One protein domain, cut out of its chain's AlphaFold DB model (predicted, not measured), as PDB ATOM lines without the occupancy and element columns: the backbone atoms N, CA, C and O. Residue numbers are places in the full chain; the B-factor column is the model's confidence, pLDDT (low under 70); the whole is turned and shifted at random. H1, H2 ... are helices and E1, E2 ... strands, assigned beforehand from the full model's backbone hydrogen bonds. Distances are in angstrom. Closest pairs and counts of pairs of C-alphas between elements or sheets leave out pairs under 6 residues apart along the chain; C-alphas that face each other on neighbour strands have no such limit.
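AT A GLANCE: This is residues 332 to 466 of the 530 residues of the protein "Hypothetical protein" of Polarella glacialis (UniProt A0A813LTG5). A strongly twisted and curled sheet of five strands makes the core, and the hairpin E2-E3 crosses it near its E6 edge, so that the two sheets form a small sandwich only partly face to face. H1 covers E4 and E1, while H3, reached through H2, lies far from both sheets toward one end of the long axis, and H5 lies toward the other end. The 135 printed residues have five named helices and seven named strands in the order H1 E1 E2 E3 E4 E5 H2 H3 E6 H4 E7 H5. The larger sheet runs E6, E5, E4, E1, E7, with its neighbours antiparallel, and the class is mixed, helices and strands. The whole is compact, with a radius of gyration of the C-alphas of 16.1 A and spans of 51 by 37 by 22 A.

HOW THE PARTS SIT: H1, residues 332 to 340, is on the larger sheet at a height of 9.0 A over the sheet, over E1, residues 344 to 348, and E4, residues 375 to 382. Its closest C-alphas to E4 are those of Gly 338 and Val 377, 6.0 A apart. On the local plane it stands at 30.4 degrees to E4, only just slantwise to the strands. E1 and E4 are antiparallel, with N 346 and O 376 2.8 A apart, within hydrogen-bond range. On the other side of E1 is the edge strand E7, residues 447 to 451, antiparallel, with N 347 and O 448 2.8 A apart. E2, residues 354 to 357, and E3, residues 366 to 370, form an antiparallel hairpin, with N 356 and O 368 2.8 A apart. The strands of this small sheet stand at 70 degrees to those of the larger one in the sandwich, two sheets face to face, and the best planes of the facing parts are 40 degrees apart. The closest C-alphas of E2 and the edge strand E6, residues 424 to 426, are those of Arg 357 and Trp 424, 5.0 A apart. E4 bends by 79 degrees at residue 379; its pairing is staggered, with E1 over residues 375 to 378 and with E5, residues 385 to 388, over residues 378 to 382. E4 and E5 form a hairpin, with N 387 and O 380 2.9 A apart. E5 and E6 are antiparallel, with N 425 and O 386 2.9 A apart. H2, residues 391 to 395, only grazes the larger sheet and only just touches H1, with 3 pairs of C-alphas within 8 A, the closest Leu 394 and Arg 337 at 6.4 A. H3, residues 397 to 409, and H2 touch only at the corner, and only just, with 3 pairs; the closest C-alphas are those of Ser 392 and Ser 400, 5.7 A apart, and H3 touches with residues 399 to 400 alone. H4, residues 429 to 432, and H5, residues 462 to 466, are close but not clearly touching, with the C-alphas of Ala 430 and Ser 463 7.5 A apart. In H1, H2, H3 and H5 every O i to N i+4 pair is within hydrogen-bond range; H4 is too short for such a pair.

IN THESE COORDINATES: H1 begins at C-alpha 332, (140.843, 206.709, 200.604), and is 12.2 A long. E1 measures 13.3 A, E3 11.3 A and E7 11.9 A. E4, the longest strand, runs 18.6 A from C-alpha 375, (149.284, 210.282, 202.247). H3, the longest helix, runs 18.5 A to C-alpha 409, (146.400, 190.103, 180.314). E2, E5, H2, E6, H4 and H5 are shorter, and H5 ends at C-alpha 466, (168.316, 218.619, 219.717).

THE WHOLE: The two C-alphas farthest apart are those of Arg 409 and Leu 466, 53.3 A. The printed part has no cut. The links H3 to E6 and H4 to E7 are long, with 14 residues each. The mean pLDDT of the printed part is 85.1; residue 404 and residues 406 to 421, 435 to 436, 439 to 441 and 463 to 466 are under 70.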
ATOM      1  N   PHE A 332     141.711 206.748 199.430       91.12
ATOM      2  CA  PHE A 332     140.843 206.709 200.604       91.12
ATOM      3  C   PHE A 332     140.669 205.280 201.140       91.12
ATOM      4  O   PHE A 332     140.761 205.054 202.348       91.12
ATOM      5  N   ASP A 333     140.464 204.310 200.251       88.50
ATOM      6  CA  ASP A 333     140.310 202.900 200.594       88.50
ATOM      7  C   ASP A 333     141.621 202.292 201.112       88.50
ATOM      8  O   ASP A 333     141.590 201.558 202.097       88.50
ATOM      9  N   GLU A 334     142.774 202.639 200.532       90.12
ATOM     10  CA  GLU A 334     144.103 202.247 201.022       90.12
ATOM     11  C   GLU A 334     144.347 202.761 202.438       90.12
ATOM     12  O   GLU A 334     144.751 201.991 203.313       90.12
ATOM     13  N   ARG A 335     144.040 204.039 202.694       95.31
ATOM     14  CA  ARG A 335     144.111 204.623 204.035       95.31
ATOM     15  C   ARG A 335     143.212 203.875 205.009       95.31
ATOM     16  O   ARG A 335     143.689 203.409 206.039       95.31
ATOM     17  N   ARG A 336     141.920 203.757 204.691       96.06
ATOM     18  CA  ARG A 336     140.936 203.093 205.555       96.06
ATOM     19  C   ARG A 336     141.348 201.654 205.845       96.06
ATOM     20  O   ARG A 336     141.259 201.200 206.981       96.06
ATOM     21  N   ARG A 337     141.846 200.949 204.831       95.50
ATOM     22  CA  ARG A 337     142.352 199.587 204.966       95.50
ATOM     23  C   ARG A 337     143.594 199.527 205.851       95.50
ATOM     24  O   ARG A 337     143.690 198.629 206.682       95.50
ATOM     25  N   GLY A 338     144.514 200.475 205.700       95.75
ATOM     26  CA  GLY A 338     145.665 200.640 206.581       95.75
ATOM     27  C   GLY A 338     145.248 200.827 208.038       95.75
ATOM     28  O   GLY A 338     145.752 200.122 208.909       95.75
ATOM     29  N   GLU A 339     144.277 201.705 208.294       96.38
ATOM     30  CA  GLU A 339     143.703 201.927 209.627       96.38
ATOM     31  C   GLU A 339     143.061 200.639 210.188       96.38
ATOM     32  O   GLU A 339     143.356 200.252 211.321       96.38
ATOM     33  N   ASP A 340     142.269 199.918 209.384       96.31
ATOM     34  CA  ASP A 340     141.637 198.641 209.764       96.31
ATOM     35  C   ASP A 340     142.666 197.539 210.094       96.31
ATOM     36  O   ASP A 340     142.427 196.691 210.957       96.31
ATOM     37  N   LEU A 341     143.819 197.547 209.418       96.44
ATOM     38  CA  LEU A 341     144.936 196.626 209.656       96.44
ATOM     39  C   LEU A 341     145.863 197.078 210.798       96.44
ATOM     40  O   LEU A 341     146.807 196.362 211.141       96.44
ATOM     41  N   GLY A 342     145.613 198.245 211.401       97.12
ATOM     42  CA  GLY A 342     146.458 198.804 212.455       97.12
ATOM     43  C   GLY A 342     147.831 199.269 211.955       97.12
ATOM     44  O   GLY A 342     148.819 199.168 212.687       97.12
ATOM     45  N   LEU A 343     147.904 199.751 210.713       97.38
ATOM     46  CA  LEU A 343     149.087 200.364 210.111       97.38
ATOM     47  C   LEU A 343     149.133 201.869 210.404       97.38
ATOM     48  O   LEU A 343     148.122 202.491 210.716       97.38
ATOM     49  N   GLU A 344     150.320 202.465 210.333       97.88
ATOM     50  CA  GLU A 344     150.485 203.912 210.530       97.88
ATOM     51  C   GLU A 344     150.165 204.655 209.228       97.88
ATOM     52  O   GLU A 344     150.483 204.158 208.149       97.88
ATOM     53  N   VAL A 345     149.584 205.856 209.315       97.62
ATOM     54  CA  VAL A 345     149.376 206.719 208.139       97.62
ATOM     55  C   VAL A 345     150.173 208.002 208.316       97.62
ATOM     56  O   VAL A 345     150.139 208.642 209.372       97.62
ATOM     57  N   TRP A 346     150.896 208.363 207.268       98.06
ATOM     58  CA  TRP A 346     151.826 209.478 207.214       98.06
ATOM     59  C   TRP A 346     151.452 210.422 206.082       98.06
ATOM     60  O   TRP A 346     150.882 209.999 205.084       98.06
ATOM     61  N   LYS A 347     151.788 211.698 206.221       97.44
ATOM     62  CA  LYS A 347     151.605 212.721 205.196       97.44
ATOM     63  C   LYS A 347     152.938 213.375 204.883       97.44
ATOM     64  O   LYS A 347     153.653 213.774 205.799       97.44
ATOM     65  N   VAL A 348     153.269 213.514 203.606       96.69
ATOM     66  CA  VAL A 348     154.467 214.251 203.187       96.69
ATOM     67  C   VAL A 348     154.252 215.739 203.466       96.69
ATOM     68  O   VAL A 348     153.332 216.346 202.917       96.69
ATOM     69  N   ILE A 349     155.087 216.333 204.317       96.75
ATOM     70  CA  ILE A 349     155.013 217.762 204.673       96.75
ATOM     71  C   ILE A 349     156.183 218.577 204.123       96.75
ATOM     72  O   ILE A 349     156.143 219.807 204.161       96.75
ATOM     73  N   HIS A 350     157.209 217.917 203.587       93.88
ATOM     74  CA  HIS A 350     158.299 218.602 202.907       93.88
ATOM     75  C   HIS A 350     157.818 219.201 201.582       93.88
ATOM     76  O   HIS A 350     157.138 218.531 200.808       93.88
ATOM     77  N   THR A 351     158.145 220.470 201.328       86.19
ATOM     78  CA  THR A 351     157.713 221.175 200.109       86.19
ATOM     79  C   THR A 351     158.442 220.685 198.862       86.19
ATOM     80  O   THR A 351     157.870 220.738 197.775       86.19
ATOM     81  N   ALA A 352     159.681 220.208 199.004       89.44
ATOM     82  CA  ALA A 352     160.364 219.475 197.947       89.44
ATOM     83  C   ALA A 352     159.960 217.993 197.971       89.44
ATOM     84  O   ALA A 352     159.483 217.472 198.980       89.44
ATOM     85  N   GLN A 353     160.160 217.315 196.844       90.56
ATOM     86  CA  GLN A 353     159.918 215.879 196.746       90.56
ATOM     87  C   GLN A 353     160.856 215.098 197.678       90.56
ATOM     88  O   GLN A 353     162.013 215.481 197.858       90.56
ATOM     89  N   VAL A 354     160.364 213.995 198.244       93.69
ATOM     90  CA  VAL A 354     161.134 213.104 199.126       93.69
ATOM     91  C   VAL A 354     161.463 211.816 198.382       93.69
ATOM     92  O   VAL A 354     160.572 211.203 197.798       93.69
ATOM     93  N   ASP A 355     162.727 211.397 198.413       95.44
ATOM     94  CA  ASP A 355     163.170 210.161 197.762       95.44
ATOM     95  C   ASP A 355     162.569 208.913 198.435       95.44
ATOM     96  O   ASP A 355     162.580 208.771 199.661       95.44
ATOM     97  N   VAL A 356     162.112 207.977 197.607       95.31
ATOM     98  CA  VAL A 356     161.741 206.604 197.968       95.31
ATOM     99  C   VAL A 356     162.921 205.701 197.652       95.31
ATOM    100  O   VAL A 356     163.464 205.764 196.551       95.31
ATOM    101  N   ARG A 357     163.326 204.858 198.596       95.75
ATOM    102  CA  ARG A 357     164.557 204.064 198.512       95.75
ATOM    103  C   ARG A 357     164.306 202.574 198.680       95.75
ATOM    104  O   ARG A 357     163.318 202.182 199.286       95.75
ATOM    105  N   ALA A 358     165.210 201.749 198.160       95.12
ATOM    106  CA  ALA A 358     165.104 200.288 198.246       95.12
ATOM    107  C   ALA A 358     165.342 199.725 199.661       95.12
ATOM    108  O   ALA A 358     164.884 198.634 199.992       95.12
ATOM    109  N   GLU A 359     166.056 200.468 200.506       96.12
ATOM    110  CA  GLU A 359     166.420 200.089 201.874       96.12
ATOM    111  C   GLU A 359     166.378 201.336 202.782       96.12
ATOM    112  O   GLU A 359     166.476 202.456 202.270       96.12
ATOM    113  N   PRO A 360     166.262 201.188 204.120       96.56
ATOM    114  CA  PRO A 360     166.241 202.312 205.060       96.56
ATOM    115  C   PRO A 360     167.655 202.877 205.284       96.56
ATOM    116  O   PRO A 360     168.227 202.781 206.372       96.56
ATOM    117  N   SER A 361     168.251 203.413 204.218       95.31
ATOM    118  CA  SER A 361     169.624 203.912 204.171       95.31
ATOM    119  C   SER A 361     169.753 205.080 203.193       95.31
ATOM    120  O   SER A 361     169.195 205.064 202.097       95.31
ATOM    121  N   GLU A 362     170.554 206.078 203.561       93.06
ATOM    122  CA  GLU A 362     170.883 207.236 202.717       93.06
ATOM    123  C   GLU A 362     171.644 206.857 201.433       93.06
ATOM    124  O   GLU A 362     171.596 207.576 200.434       93.06
ATOM    125  N   PHE A 363     172.315 205.702 201.439       93.50
ATOM    126  CA  PHE A 363     173.090 205.194 200.304       93.50
ATOM    127  C   PHE A 363     172.309 204.197 199.444       93.50
ATOM    128  O   PHE A 363     172.834 203.722 198.438       93.50
ATOM    129  N   ALA A 364     171.080 203.852 199.841       94.62
ATOM    130  CA  ALA A 364     170.247 202.932 199.084       94.62
ATOM    131  C   ALA A 364     169.803 203.551 197.755       94.62
ATOM    132  O   ALA A 364     169.608 204.767 197.657       94.62
ATOM    133  N   GLU A 365     169.607 202.689 196.757       94.62
ATOM    134  CA  GLU A 365     169.082 203.063 195.447       94.62
ATOM    135  C   GLU A 365     167.755 203.818 195.589       94.62
ATOM    136  O   GLU A 365     166.860 203.393 196.327       94.62
ATOM    137  N   VAL A 366     167.641 204.948 194.888       93.81
ATOM    138  CA  VAL A 366     166.413 205.744 194.825       93.81
ATOM    139  C   VAL A 366     165.485 205.111 193.792       93.81
ATOM    140  O   VAL A 366     165.756 205.149 192.596       93.81
ATOM    141  N   LEU A 367     164.382 204.538 194.270       90.81
ATOM    142  CA  LEU A 367     163.347 203.893 193.462       90.81
ATOM    143  C   LEU A 367     162.362 204.902 192.857       90.81
ATOM    144  O   LEU A 367     161.739 204.639 191.829       90.81
ATOM    145  N   GLY A 368     162.193 206.056 193.499       91.31
ATOM    146  CA  GLY A 368     161.253 207.082 193.060       91.31
ATOM    147  C   GLY A 368     161.194 208.257 194.021       91.31
ATOM    148  O   GLY A 368     162.070 208.414 194.869       91.31
ATOM    149  N   LYS A 369     160.153 209.081 193.894       92.62
ATOM    150  CA  LYS A 369     159.925 210.245 194.751       92.62
ATOM    151  C   LYS A 369     158.451 210.398 195.111       92.62
ATOM    152  O   LYS A 369     157.576 209.996 194.345       92.62
ATOM    153  N   VAL A 370     158.179 211.002 196.264       93.31
ATOM    154  CA  VAL A 370     156.828 211.362 196.723       93.31
ATOM    155  C   VAL A 370     156.700 212.868 196.916       93.31
ATOM    156  O   VAL A 370     157.649 213.545 197.317       93.31
ATOM    157  N   SER A 371     155.513 213.397 196.624       93.75
ATOM    158  CA  SER A 371     155.246 214.839 196.608       93.75
ATOM    159  C   SER A 371     154.571 215.322 197.890       93.75
ATOM    160  O   SER A 371     153.897 214.560 198.583       93.75
ATOM    161  N   PHE A 372     154.705 216.621 198.173       95.19
ATOM    162  CA  PHE A 372     154.009 217.296 199.269       95.19
ATOM    163  C   PHE A 372     152.508 216.970 199.295       95.19
ATOM    164  O   PHE A 372     151.824 216.999 198.273       95.19
ATOM    165  N   GLY A 373     151.985 216.702 200.489       93.81
ATOM    166  CA  GLY A 373     150.575 216.425 200.734       93.81
ATOM    167  C   GLY A 373     150.150 214.977 200.499       93.81
ATOM    168  O   GLY A 373     149.054 214.623 200.931       93.81
ATOM    169  N   GLN A 374     150.989 214.143 199.877       93.94
ATOM    170  CA  GLN A 374     150.683 212.733 199.644       93.94
ATOM    171  C   GLN A 374     150.558 211.972 200.972       93.94
ATOM    172  O   GLN A 374     151.415 212.100 201.849       93.94
ATOM    173  N   GLU A 375     149.486 211.189 201.115       96.62
ATOM    174  CA  GLU A 375     149.284 210.282 202.247       96.62
ATOM    175  C   GLU A 375     149.900 208.911 201.929       96.62
ATOM    176  O   GLU A 375     149.810 208.420 200.804       96.62
ATOM    177  N   LEU A 376     150.566 208.319 202.917       97.00
ATOM    178  CA  LEU A 376     151.341 207.090 202.811       97.00
ATOM    179  C   LEU A 376     150.939 206.157 203.949       97.00
ATOM    180  O   LEU A 376     150.970 206.551 205.116       97.00
ATOM    181  N   VAL A 377     150.606 204.911 203.631       97.25
ATOM    182  CA  VAL A 377     150.378 203.875 204.645       97.25
ATOM    183  C   VAL A 377     151.697 203.158 204.903       97.25
ATOM    184  O   VAL A 377     152.343 202.702 203.964       97.25
ATOM    185  N   ALA A 378     152.117 203.064 206.162       97.75
ATOM    186  CA  ALA A 378     153.368 202.433 206.555       97.75
ATOM    187  C   ALA A 378     153.119 201.031 207.121       97.75
ATOM    188  O   ALA A 378     152.506 200.872 208.181       97.75
ATOM    189  N   SER A 379     153.633 200.013 206.434       96.56
ATOM    190  CA  SER A 379     153.570 198.617 206.878       96.56
ATOM    191  C   SER A 379     154.584 198.320 207.985       96.56
ATOM    192  O   SER A 379     154.333 197.501 208.871       96.56
ATOM    193  N   GLU A 380     155.711 199.032 207.991       96.50
ATOM    194  CA  GLU A 380     156.793 198.868 208.960       96.50
ATOM    195  C   GLU A 380     157.491 200.202 209.258       96.50
ATOM    196  O   GLU A 380     157.474 201.125 208.443       96.50
ATOM    197  N   ARG A 381     158.119 200.302 210.435       96.31
ATOM    198  CA  ARG A 381     158.960 201.435 210.838       96.31
ATOM    199  C   ARG A 381     160.315 200.929 211.323       96.31
ATOM    200  O   ARG A 381     160.359 200.076 212.207       96.31
ATOM    201  N   SER A 382     161.399 201.493 210.795       95.81
ATOM    202  CA  SER A 382     162.780 201.161 211.163       95.81
ATOM    203  C   SER A 382     163.558 202.440 211.467       95.81
ATOM    204  O   SER A 382     164.002 203.155 210.571       95.81
ATOM    205  N   GLY A 383     163.679 202.775 212.755       94.06
ATOM    206  CA  GLY A 383     164.282 204.037 213.187       94.06
ATOM    207  C   GLY A 383     163.522 205.252 212.643       94.06
ATOM    208  O   GLY A 383     162.336 205.416 212.930       94.06
ATOM    209  N   ASP A 384     164.220 206.075 211.860       95.44
ATOM    210  CA  ASP A 384     163.690 207.285 211.220       95.44
ATOM    211  C   ASP A 384     163.192 207.023 209.788       95.44
ATOM    212  O   ASP A 384     163.097 207.946 208.988       95.44
ATOM    213  N   TRP A 385     162.867 205.769 209.461       97.38
ATOM    214  CA  TRP A 385     162.358 205.352 208.156       97.38
ATOM    215  C   TRP A 385     161.031 204.611 208.291       97.38
ATOM    216  O   TRP A 385     160.827 203.838 209.234       97.38
ATOM    217  N   ILE A 386     160.150 204.793 207.309       97.88
ATOM    218  CA  ILE A 386     158.955 203.965 207.120       97.88
ATOM    219  C   ILE A 386     159.092 203.105 205.871       97.88
ATOM    220  O   ILE A 386     159.615 203.574 204.864       97.88
ATOM    221  N   ARG A 387     158.584 201.873 205.925       97.12
ATOM    222  CA  ARG A 387     158.322 201.061 204.736       97.12
ATOM    223  C   ARG A 387     156.905 201.354 204.267       97.12
ATOM    224  O   ARG A 387     155.960 201.147 205.028       97.12
ATOM    225  N   VAL A 388     156.754 201.832 203.039       96.69
ATOM    226  CA  VAL A 388     155.445 202.058 202.418       96.69
ATOM    227  C   VAL A 388     154.779 200.704 202.181       96.69
ATOM    228  O   VAL A 388     155.403 199.769 201.674       96.69
ATOM    229  N   ALA A 389     153.521 200.587 202.593       94.88
ATOM    230  CA  ALA A 389     152.716 199.392 202.413       94.88
ATOM    231  C   ALA A 389     152.455 199.162 200.920       94.88
ATOM    232  O   ALA A 389     151.929 200.034 200.232       94.88
ATOM    233  N   GLY A 390     152.825 197.980 200.429       90.56
ATOM    234  CA  GLY A 390     152.489 197.551 199.077       90.56
ATOM    235  C   GLY A 390     151.064 197.004 198.990       90.56
ATOM    236  O   GLY A 390     150.375 196.811 199.997       90.56
ATOM    237  N   THR A 391     150.629 196.653 197.778       83.69
ATOM    238  CA  THR A 391     149.316 196.025 197.551       83.69
ATOM    239  C   THR A 391     149.140 194.748 198.378       83.69
ATOM    240  O   THR A 391     148.052 194.497 198.892       83.69
ATOM    241  N   SER A 392     150.202 193.956 198.548       86.12
ATOM    242  CA  SER A 392     150.174 192.710 199.320       86.12
ATOM    243  C   SER A 392     150.017 192.943 200.826       86.12
ATOM    244  O   SER A 392     149.324 192.164 201.481       86.12
ATOM    245  N   ASP A 393     150.581 194.033 201.363       92.25
ATOM    246  CA  ASP A 393     150.417 194.431 202.767       92.25
ATOM    247  C   ASP A 393     148.960 194.853 203.057       92.25
ATOM    248  O   ASP A 393     148.416 194.522 204.110       92.25
ATOM    249  N   LEU A 394     148.310 195.556 202.118       90.38
ATOM    250  CA  LEU A 394     146.956 196.103 202.294       90.38
ATOM    251  C   LEU A 394     145.840 195.098 201.965       90.38
ATOM    252  O   LEU A 394     144.829 195.008 202.672       90.38
ATOM    253  N   TRP A 395     146.009 194.323 200.896       89.56
ATOM    254  CA  TRP A 395     144.943 193.506 200.308       89.56
ATOM    255  C   TRP A 395     145.220 192.000 200.369       89.56
ATOM    256  O   TRP A 395     144.329 191.193 200.103       89.56
ATOM    257  N   GLY A 396     146.423 191.608 200.791       88.81
ATOM    258  CA  GLY A 396     146.850 190.217 200.872       88.81
ATOM    259  C   GLY A 396     147.326 189.646 199.535       88.81
ATOM    260  O   GLY A 396     146.992 190.120 198.451       88.81
ATOM    261  N   VAL A 397     148.095 188.559 199.623       80.38
ATOM    262  CA  VAL A 397     148.792 187.929 198.484       80.38
ATOM    263  C   VAL A 397     147.832 187.442 197.388       80.38
ATOM    264  O   VAL A 397     148.168 187.480 196.207       80.38
ATOM    265  N   GLN A 398     146.625 186.999 197.760       75.44
ATOM    266  CA  GLN A 398     145.634 186.497 196.800       75.44
ATOM    267  C   GLN A 398     145.117 187.607 195.875       75.44
ATOM    268  O   GLN A 398     145.069 187.409 194.664       75.44
ATOM    269  N   TYR A 399     144.812 188.785 196.426       77.88
ATOM    270  CA  TYR A 399     144.361 189.934 195.642       77.88
ATOM    271  C   TYR A 399     145.471 190.429 194.706       77.88
ATOM    272  O   TYR A 399     145.243 190.611 193.513       77.88
ATOM    273  N   SER A 400     146.702 190.545 195.216       72.56
ATOM    274  CA  SER A 400     147.863 190.956 194.418       72.56
ATOM    275  C   SER A 400     148.114 190.034 193.223       72.56
ATOM    276  O   SER A 400     148.370 190.523 192.125       72.56
ATOM    277  N   ALA A 401     147.976 188.716 193.394       72.44
ATOM    278  CA  ALA A 401     148.142 187.758 192.303       72.44
ATOM    279  C   ALA A 401     147.071 187.913 191.208       72.44
ATOM    280  O   ALA A 401     147.382 187.823 190.019       72.44
ATOM    281  N   GLU A 402     145.817 188.178 191.584       71.94
ATOM    282  CA  GLU A 402     144.720 188.403 190.633       71.94
ATOM    283  C   GLU A 402     144.864 189.736 189.888       71.94
ATOM    284  O   GLU A 402     144.652 189.791 188.671       71.94
ATOM    285  N   THR A 403     145.285 190.800 190.582       70.69
ATOM    286  CA  THR A 403     145.579 192.098 189.959       70.69
ATOM    287  C   THR A 403     146.758 191.986 188.990       70.69
ATOM    288  O   THR A 403     146.645 192.429 187.850       70.69
ATOM    289  N   GLN A 404     147.848 191.313 189.379       69.00
ATOM    290  CA  GLN A 404     148.998 191.062 188.501       69.00
ATOM    291  C   GLN A 404     148.620 190.197 187.291       69.00
ATOM    292  O   GLN A 404     149.024 190.490 186.167       69.00
ATOM    293  N   ALA A 405     147.808 189.150 187.482       71.12
ATOM    294  CA  ALA A 405     147.312 188.331 186.378       71.12
ATOM    295  C   ALA A 405     146.428 189.137 185.411       71.12
ATOM    296  O   ALA A 405     146.457 188.896 184.204       71.12
ATOM    297  N   SER A 406     145.664 190.103 185.926       67.44
ATOM    298  CA  SER A 406     144.825 190.998 185.120       67.44
ATOM    299  C   SER A 406     145.657 192.033 184.357       67.44
ATOM    300  O   SER A 406     145.419 192.224 183.165       67.44
ATOM    301  N   ALA A 407     146.674 192.626 184.987       62.75
ATOM    302  CA  ALA A 407     147.605 193.557 184.343       62.75
ATOM    303  C   ALA A 407     148.406 192.885 183.211       62.75
ATOM    304  O   ALA A 407     148.488 193.426 182.108       62.75
ATOM    305  N   ARG A 408     148.881 191.648 183.429       69.19
ATOM    306  CA  ARG A 408     149.554 190.829 182.400       69.19
ATOM    307  C   ARG A 408     148.662 190.544 181.196       69.19
ATOM    308  O   ARG A 408     149.111 190.589 180.057       69.19
ATOM    309  N   ARG A 409     147.367 190.283 181.416       66.56
ATOM    310  CA  ARG A 409     146.400 190.103 180.314       66.56
ATOM    311  C   ARG A 409     146.200 191.373 179.486       66.56
ATOM    312  O   ARG A 409     145.795 191.265 178.336       66.56
ATOM    313  N   GLN A 410     146.466 192.542 180.062       55.53
ATOM    314  CA  GLN A 410     146.374 193.839 179.389       55.53
ATOM    315  C   GLN A 410     147.707 194.290 178.767       55.53
ATOM    316  O   GLN A 410     147.770 195.392 178.231       55.53
ATOM    317  N   GLY A 411     148.767 193.470 178.827       54.50
ATOM    318  CA  GLY A 411     150.079 193.810 178.268       54.50
ATOM    319  C   GLY A 411     150.800 194.948 179.001       54.50
ATOM    320  O   GLY A 411     151.729 195.526 178.447       54.50
ATOM    321  N   ARG A 412     150.390 195.282 180.233       50.78
ATOM    322  CA  ARG A 412     151.065 196.278 181.085       50.78
ATOM    323  C   ARG A 412     152.172 195.626 181.914       50.78
ATOM    324  O   ARG A 412     152.159 195.701 183.140       50.78
ATOM    325  N   ASP A 413     153.105 194.945 181.258       52.00
ATOM    326  CA  ASP A 413     154.177 194.229 181.963       52.00
ATOM    327  C   ASP A 413     155.238 195.188 182.539       52.00
ATOM    328  O   ASP A 413     155.818 194.890 183.582       52.00
ATOM    329  N   ASP A 414     155.417 196.375 181.946       43.38
ATOM    330  CA  ASP A 414     156.439 197.348 182.368       43.38
ATOM    331  C   ASP A 414     156.030 198.200 183.585       43.38
ATOM    332  O   ASP A 414     156.883 198.676 184.332       43.38
ATOM    333  N   GLU A 415     154.727 198.368 183.842       47.38
ATOM    334  CA  GLU A 415     154.220 199.191 184.956       47.38
ATOM    335  C   GLU A 415     154.162 198.408 186.285       47.38
ATOM    336  O   GLU A 415     154.145 198.988 187.369       47.38
ATOM    337  N   VAL A 416     154.203 197.072 186.213       48.03
ATOM    338  CA  VAL A 416     154.157 196.153 187.367       48.03
ATOM    339  C   VAL A 416     155.563 195.897 187.959       48.03
ATOM    340  O   VAL A 416     155.714 195.139 188.916       48.03
ATOM    341  N   LEU A 417     156.608 196.545 187.426       41.38
ATOM    342  CA  LEU A 417     158.018 196.262 187.736       41.38
ATOM    343  C   LEU A 417     158.751 197.321 188.579       41.38
ATOM    344  O   LEU A 417     159.971 197.250 188.710       41.38
ATOM    345  N   ALA A 418     158.044 198.216 189.271       48.78
ATOM    346  CA  ALA A 418     158.531 198.654 190.582       48.78
ATOM    347  C   ALA A 418     158.086 197.571 191.571       48.78
ATOM    348  O   ALA A 418     156.990 197.641 192.121       48.78
ATOM    349  N   GLY A 419     158.863 196.485 191.633       51.62
ATOM    350  CA  GLY A 419     158.448 195.226 192.244       51.62
ATOM    351  C   GLY A 419     157.958 195.370 193.684       51.62
ATOM    352  O   GLY A 419     158.136 196.400 194.329       51.62
ATOM    353  N   GLU A 420     157.448 194.274 194.241       59.78
ATOM    354  CA  GLU A 420     157.208 194.083 195.684       59.78
ATOM    355  C   GLU A 420     158.483 194.256 196.559       59.78
ATOM    356  O   GLU A 420     158.560 193.761 197.683       59.78
ATOM    357  N   GLY A 421     159.513 194.931 196.045       66.56
ATOM    358  CA  GLY A 421     160.637 195.454 196.785       66.56
ATOM    359  C   GLY A 421     160.178 196.441 197.850       66.56
ATOM    360  O   GLY A 421     159.162 197.133 197.750       66.56
ATOM    361  N   GLN A 422     160.939 196.464 198.931       88.81
ATOM    362  CA  GLN A 422     160.631 197.273 200.091       88.81
ATOM    363  C   GLN A 422     160.879 198.747 199.742       88.81
ATOM    364  O   GLN A 422     162.016 199.160 199.558       88.81
ATOM    365  N   SER A 423     159.815 199.541 199.626       94.69
ATOM    366  CA  SER A 423     159.920 200.989 199.416       94.69
ATOM    367  C   SER A 423     160.045 201.696 200.761       94.69
ATOM    368  O   SER A 423     159.109 201.663 201.558       94.69
ATOM    369  N   TRP A 424     161.177 202.342 201.021       97.19
ATOM    370  CA  TRP A 424     161.477 203.039 202.270       97.19
ATOM    371  C   TRP A 424     161.530 204.553 202.077       97.19
ATOM    372  O   TRP A 424     162.086 205.039 201.095       97.19
ATOM    373  N   ILE A 425     160.971 205.307 203.023       96.88
ATOM    374  CA  ILE A 425     160.956 206.776 202.999       96.88
ATOM    375  C   ILE A 425     161.446 207.310 204.351       96.88
ATOM    376  O   ILE A 425     160.986 206.827 205.394       96.88
ATOM    377  N   PRO A 426     162.363 208.293 204.364       96.88
ATOM    378  CA  PRO A 426     162.830 208.916 205.595       96.88
ATOM    379  C   PRO A 426     161.734 209.797 206.214       96.88
ATOM    380  O   PRO A 426     161.076 210.581 205.533       96.88
ATOM    381  N   ILE A 427     161.553 209.691 207.529       96.56
ATOM    382  CA  ILE A 427     160.622 210.504 208.324       96.56
ATOM    383  C   ILE A 427     161.224 211.891 208.600       96.56
ATOM    384  O   ILE A 427     160.524 212.905 208.534       96.56
ATOM    385  N   ASP A 428     162.526 211.940 208.893       93.88
ATOM    386  CA  ASP A 428     163.285 213.148 209.239       93.88
ATOM    387  C   ASP A 428     164.574 213.204 208.415       93.88
ATOM    388  O   ASP A 428     165.304 212.220 208.317       93.88
ATOM    389  N   GLY A 429     164.876 214.363 207.838       89.50
ATOM    390  CA  GLY A 429     166.068 214.592 207.033       89.50
ATOM    391  C   GLY A 429     167.380 214.392 207.787       89.50
ATOM    392  O   GLY A 429     168.399 214.154 207.149       89.50
ATOM    393  N   ALA A 430     167.371 214.411 209.123       88.06
ATOM    394  CA  ALA A 430     168.553 214.118 209.932       88.06
ATOM    395  C   ALA A 430     169.136 212.710 209.688       88.06
ATOM    396  O   ALA A 430     170.296 212.467 210.016       88.06
ATOM    397  N   CYS A 431     168.359 211.778 209.122       86.19
ATOM    398  CA  CYS A 431     168.844 210.436 208.786       86.19
ATOM    399  C   CYS A 431     169.528 210.325 207.411       86.19
ATOM    400  O   CYS A 431     170.043 209.255 207.094       86.19
ATOM    401  N   LEU A 432     169.557 211.403 206.617       86.50
ATOM    402  CA  LEU A 432     170.167 211.446 205.278       86.50
ATOM    403  C   LEU A 432     171.638 211.909 205.281       86.50
ATOM    404  O   LEU A 432     172.154 212.281 204.230       86.50
ATOM    405  N   GLY A 433     172.264 211.906 206.465       78.94
ATOM    406  CA  GLY A 433     173.685 212.178 206.687       78.94
ATOM    407  C   GLY A 433     174.166 213.577 206.297       78.94
ATOM    408  O   GLY A 433     173.433 214.425 205.790       78.94
ATOM    409  N   ALA A 434     175.435 213.844 206.612       71.00
ATOM    410  CA  ALA A 434     176.132 215.006 206.080       71.00
ATOM    411  C   ALA A 434     176.575 214.687 204.651       71.00
ATOM    412  O   ALA A 434     177.042 213.580 204.374       71.00
ATOM    413  N   ASP A 435     176.455 215.655 203.750       68.62
ATOM    414  CA  ASP A 435     176.930 215.475 202.386       68.62
ATOM    415  C   ASP A 435     178.459 215.252 202.347       68.62
ATOM    416  O   ASP A 435     179.181 215.406 203.338       68.62
ATOM    417  N   SER A 436     179.006 214.945 201.168       61.50
ATOM    418  CA  SER A 436     180.460 214.794 200.988       61.50
ATOM    419  C   SER A 436     181.271 216.048 201.352       61.50
ATOM    420  O   SER A 436     182.497 215.973 201.435       61.50
ATOM    421  N   THR A 437     180.619 217.203 201.541       71.69
ATOM    422  CA  THR A 437     181.263 218.448 201.981       71.69
ATOM    423  C   THR A 437     181.304 218.594 203.506       71.69
ATOM    424  O   THR A 437     181.909 219.538 204.016       71.69
ATOM    425  N   GLY A 438     180.740 217.633 204.247       70.44
ATOM    426  CA  GLY A 438     180.653 217.656 205.704       70.44
ATOM    427  C   GLY A 438     179.616 218.653 206.224       70.44
ATOM    428  O   GLY A 438     179.645 218.994 207.408       70.44
ATOM    429  N   SER A 439     178.725 219.144 205.357       66.38
ATOM    430  CA  SER A 439     177.607 219.994 205.739       66.38
ATOM    431  C   SER A 439     176.427 219.109 206.136       66.38
ATOM    432  O   SER A 439     175.868 218.380 205.315       66.38
ATOM    433  N   GLU A 440     176.051 219.143 207.417       65.25
ATOM    434  CA  GLU A 440     174.807 218.531 207.890       65.25
ATOM    435  C   GLU A 440     173.619 219.313 207.310       65.25
ATOM    436  O   GLU A 440     173.241 220.377 207.810       65.25
ATOM    437  N   TYR A 441     173.020 218.791 206.237       64.50
ATOM    438  CA  TYR A 441     171.753 219.297 205.724       64.50
ATOM    439  C   TYR A 441     170.615 218.789 206.608       64.50
ATOM    440  O   TYR A 441     170.033 217.733 206.378       64.50
ATOM    441  N   CYS A 442     170.246 219.573 207.618       71.44
ATOM    442  CA  CYS A 442     169.011 219.338 208.354       71.44
ATOM    443  C   CYS A 442     167.810 219.751 207.486       71.44
ATOM    444  O   CYS A 442     167.295 220.860 207.626       71.44
ATOM    445  N   LEU A 443     167.340 218.859 206.602       84.62
ATOM    446  CA  LEU A 443     166.091 219.067 205.842       84.62
ATOM    447  C   LEU A 443     164.846 219.122 206.752       84.62
ATOM    448  O   LEU A 443     163.758 219.483 206.301       84.62
ATOM    449  N   GLY A 444     165.016 218.809 208.041       89.94
ATOM    450  CA  GLY A 444     163.961 218.809 209.044       89.94
ATOM    451  C   GLY A 444     162.992 217.647 208.851       89.94
ATOM    452  O   GLY A 444     163.306 216.648 208.209       89.94
ATOM    453  N   ARG A 445     161.790 217.776 209.415       93.25
ATOM    454  CA  ARG A 445     160.747 216.757 209.268       93.25
ATOM    455  C   ARG A 445     160.270 216.681 207.822       93.25
ATOM    456  O   ARG A 445     159.857 217.688 207.247       93.25
ATOM    457  N   LEU A 446     160.300 215.471 207.274       95.56
ATOM    458  CA  LEU A 446     159.859 215.185 205.913       95.56
ATOM    459  C   LEU A 446     158.414 214.684 205.898       95.56
ATOM    460  O   LEU A 446     157.631 215.069 205.025       95.56
ATOM    461  N   LEU A 447     158.055 213.883 206.904       96.88
ATOM    462  CA  LEU A 447     156.733 213.291 207.067       96.88
ATOM    463  C   LEU A 447     156.085 213.712 208.394       96.88
ATOM    464  O   LEU A 447     156.749 213.870 209.419       96.88
ATOM    465  N   GLU A 448     154.763 213.844 208.381       96.81
ATOM    466  CA  GLU A 448     153.917 214.017 209.560       96.81
ATOM    467  C   GLU A 448     153.071 212.764 209.770       96.81
ATOM    468  O   GLU A 448     152.396 212.297 208.855       96.81
ATOM    469  N   GLN A 449     153.090 212.211 210.980       97.38
ATOM    470  CA  GLN A 449     152.241 211.078 211.322       97.38
ATOM    471  C   GLN A 449     150.806 211.564 211.559       97.38
ATOM    472  O   GLN A 449     150.553 212.283 212.524       97.38
ATOM    473  N   ILE A 450     149.868 211.163 210.697       97.38
ATOM    474  CA  ILE A 450     148.459 211.591 210.758       97.38
ATOM    475  C   ILE A 450     147.531 210.537 211.378       97.38
ATOM    476  O   ILE A 450     146.435 210.873 211.824       97.38
ATOM    477  N   TYR A 451     147.974 209.279 211.461       97.38
ATOM    478  CA  TYR A 451     147.286 208.215 212.191       97.38
ATOM    479  C   TYR A 451     148.283 207.327 212.938       97.38
ATOM    480  O   TYR A 451     149.259 206.837 212.361       97.38
ATOM    481  N   VAL A 452     148.001 207.098 214.223       97.19
ATOM    482  CA  VAL A 452     148.741 206.174 215.088       97.19
ATOM    483  C   VAL A 452     147.789 205.054 215.505       97.19
ATOM    484  O   VAL A 452     146.795 205.338 216.181       97.19
ATOM    485  N   PRO A 453     148.065 203.793 215.141       95.88
ATOM    486  CA  PRO A 453     147.189 202.688 215.487       95.88
ATOM    487  C   PRO A 453     147.176 202.456 217.010       95.88
ATOM    488  O   PRO A 453     148.194 202.672 217.683       95.88
ATOM    489  N   PRO A 454     146.049 201.992 217.586       95.56
ATOM    490  CA  PRO A 454     145.947 201.720 219.015       95.56
ATOM    491  C   PRO A 454     147.067 200.801 219.519       95.56
ATOM    492  O   PRO A 454     147.323 199.737 218.962       95.56
ATOM    493  N   GLY A 455     147.734 201.208 220.602       94.69
ATOM    494  CA  GLY A 455     148.821 200.439 221.216       94.69
ATOM    495  C   GLY A 455     150.217 200.703 220.642       94.69
ATOM    496  O   GLY A 455     151.193 200.258 221.246       94.69
ATOM    497  N   ARG A 456     150.353 201.466 219.547       94.19
ATOM    498  CA  ARG A 456     151.657 201.989 219.113       94.19
ATOM    499  C   ARG A 456     151.942 203.353 219.733       94.19
ATOM    500  O   ARG A 456     151.043 204.159 219.958       94.19
ATOM    501  N   GLN A 457     153.218 203.609 220.008       94.31
ATOM    502  CA  GLN A 457     153.667 204.934 220.425       94.31
ATOM    503  C   GLN A 457     153.852 205.833 219.192       94.31
ATOM    504  O   GLN A 457     154.466 205.377 218.211       94.31
ATOM    505  N   PRO A 458     153.363 207.092 219.243       95.94
ATOM    506  CA  PRO A 458     153.655 208.090 218.220       95.94
ATOM    507  C   PRO A 458     155.161 208.198 217.999       95.94
ATOM    508  O   PRO A 458     155.938 208.097 218.953       95.94
ATOM    509  N   TRP A 459     155.579 208.382 216.750       95.19
ATOM    510  CA  TRP A 459     156.989 208.619 216.463       95.19
ATOM    511  C   TRP A 459     157.439 209.936 217.106       95.19
ATOM    512  O   TRP A 459     156.724 210.939 217.067       95.19
ATOM    513  N   GLN A 460     158.618 209.915 217.720       92.50
ATOM    514  CA  GLN A 460     159.219 211.088 218.341       92.50
ATOM    515  C   GLN A 460     160.458 211.490 217.540       92.50
ATOM    516  O   GLN A 460     161.352 210.655 217.377       92.50
ATOM    517  N   PRO A 461     160.541 212.743 217.058       85.12
ATOM    518  CA  PRO A 461     161.706 213.201 216.326       85.12
ATOM    519  C   PRO A 461     162.942 213.179 217.215       85.12
ATOM    520  O   PRO A 461     162.928 213.762 218.300       85.12
ATOM    521  N   ARG A 462     164.054 212.617 216.730       76.19
ATOM    522  CA  ARG A 462     165.367 212.829 217.370       76.19
ATOM    523  C   ARG A 462     165.741 214.310 217.403       76.19
ATOM    524  O   ARG A 462     166.373 214.776 218.346       76.19
ATOM    525  N   SER A 463     165.294 215.065 216.400       64.81
ATOM    526  CA  SER A 463     165.446 216.518 216.338       64.81
ATOM    527  C   SER A 463     164.791 217.237 217.528       64.81
ATOM    528  O   SER A 463     165.310 218.262 217.954       64.81
ATOM    529  N   ALA A 464     163.756 216.676 218.168       59.62
ATOM    530  CA  ALA A 464     163.166 217.257 219.378       59.62
ATOM    531  C   ALA A 464     164.110 217.189 220.601       59.62
ATOM    532  O   ALA A 464     164.070 218.068 221.464       59.62
ATOM    533  N   GLU A 465     165.012 216.199 220.666       59.25
ATOM    534  CA  GLU A 465     166.074 216.164 221.685       59.25
ATOM    535  C   GLU A 465     167.182 217.197 221.410       59.25
ATOM    536  O   GLU A 465     167.841 217.668 222.343       59.25
ATOM    537  N   LEU A 466     167.376 217.577 220.141       55.81
ATOM    538  CA  LEU A 466     168.316 218.619 219.717       55.81
ATOM    539  C   LEU A 466     167.732 220.030 219.896       55.81
ATOM    540  O   LEU A 466     168.440 220.909 220.388       55.81
TER     541      LEU A 466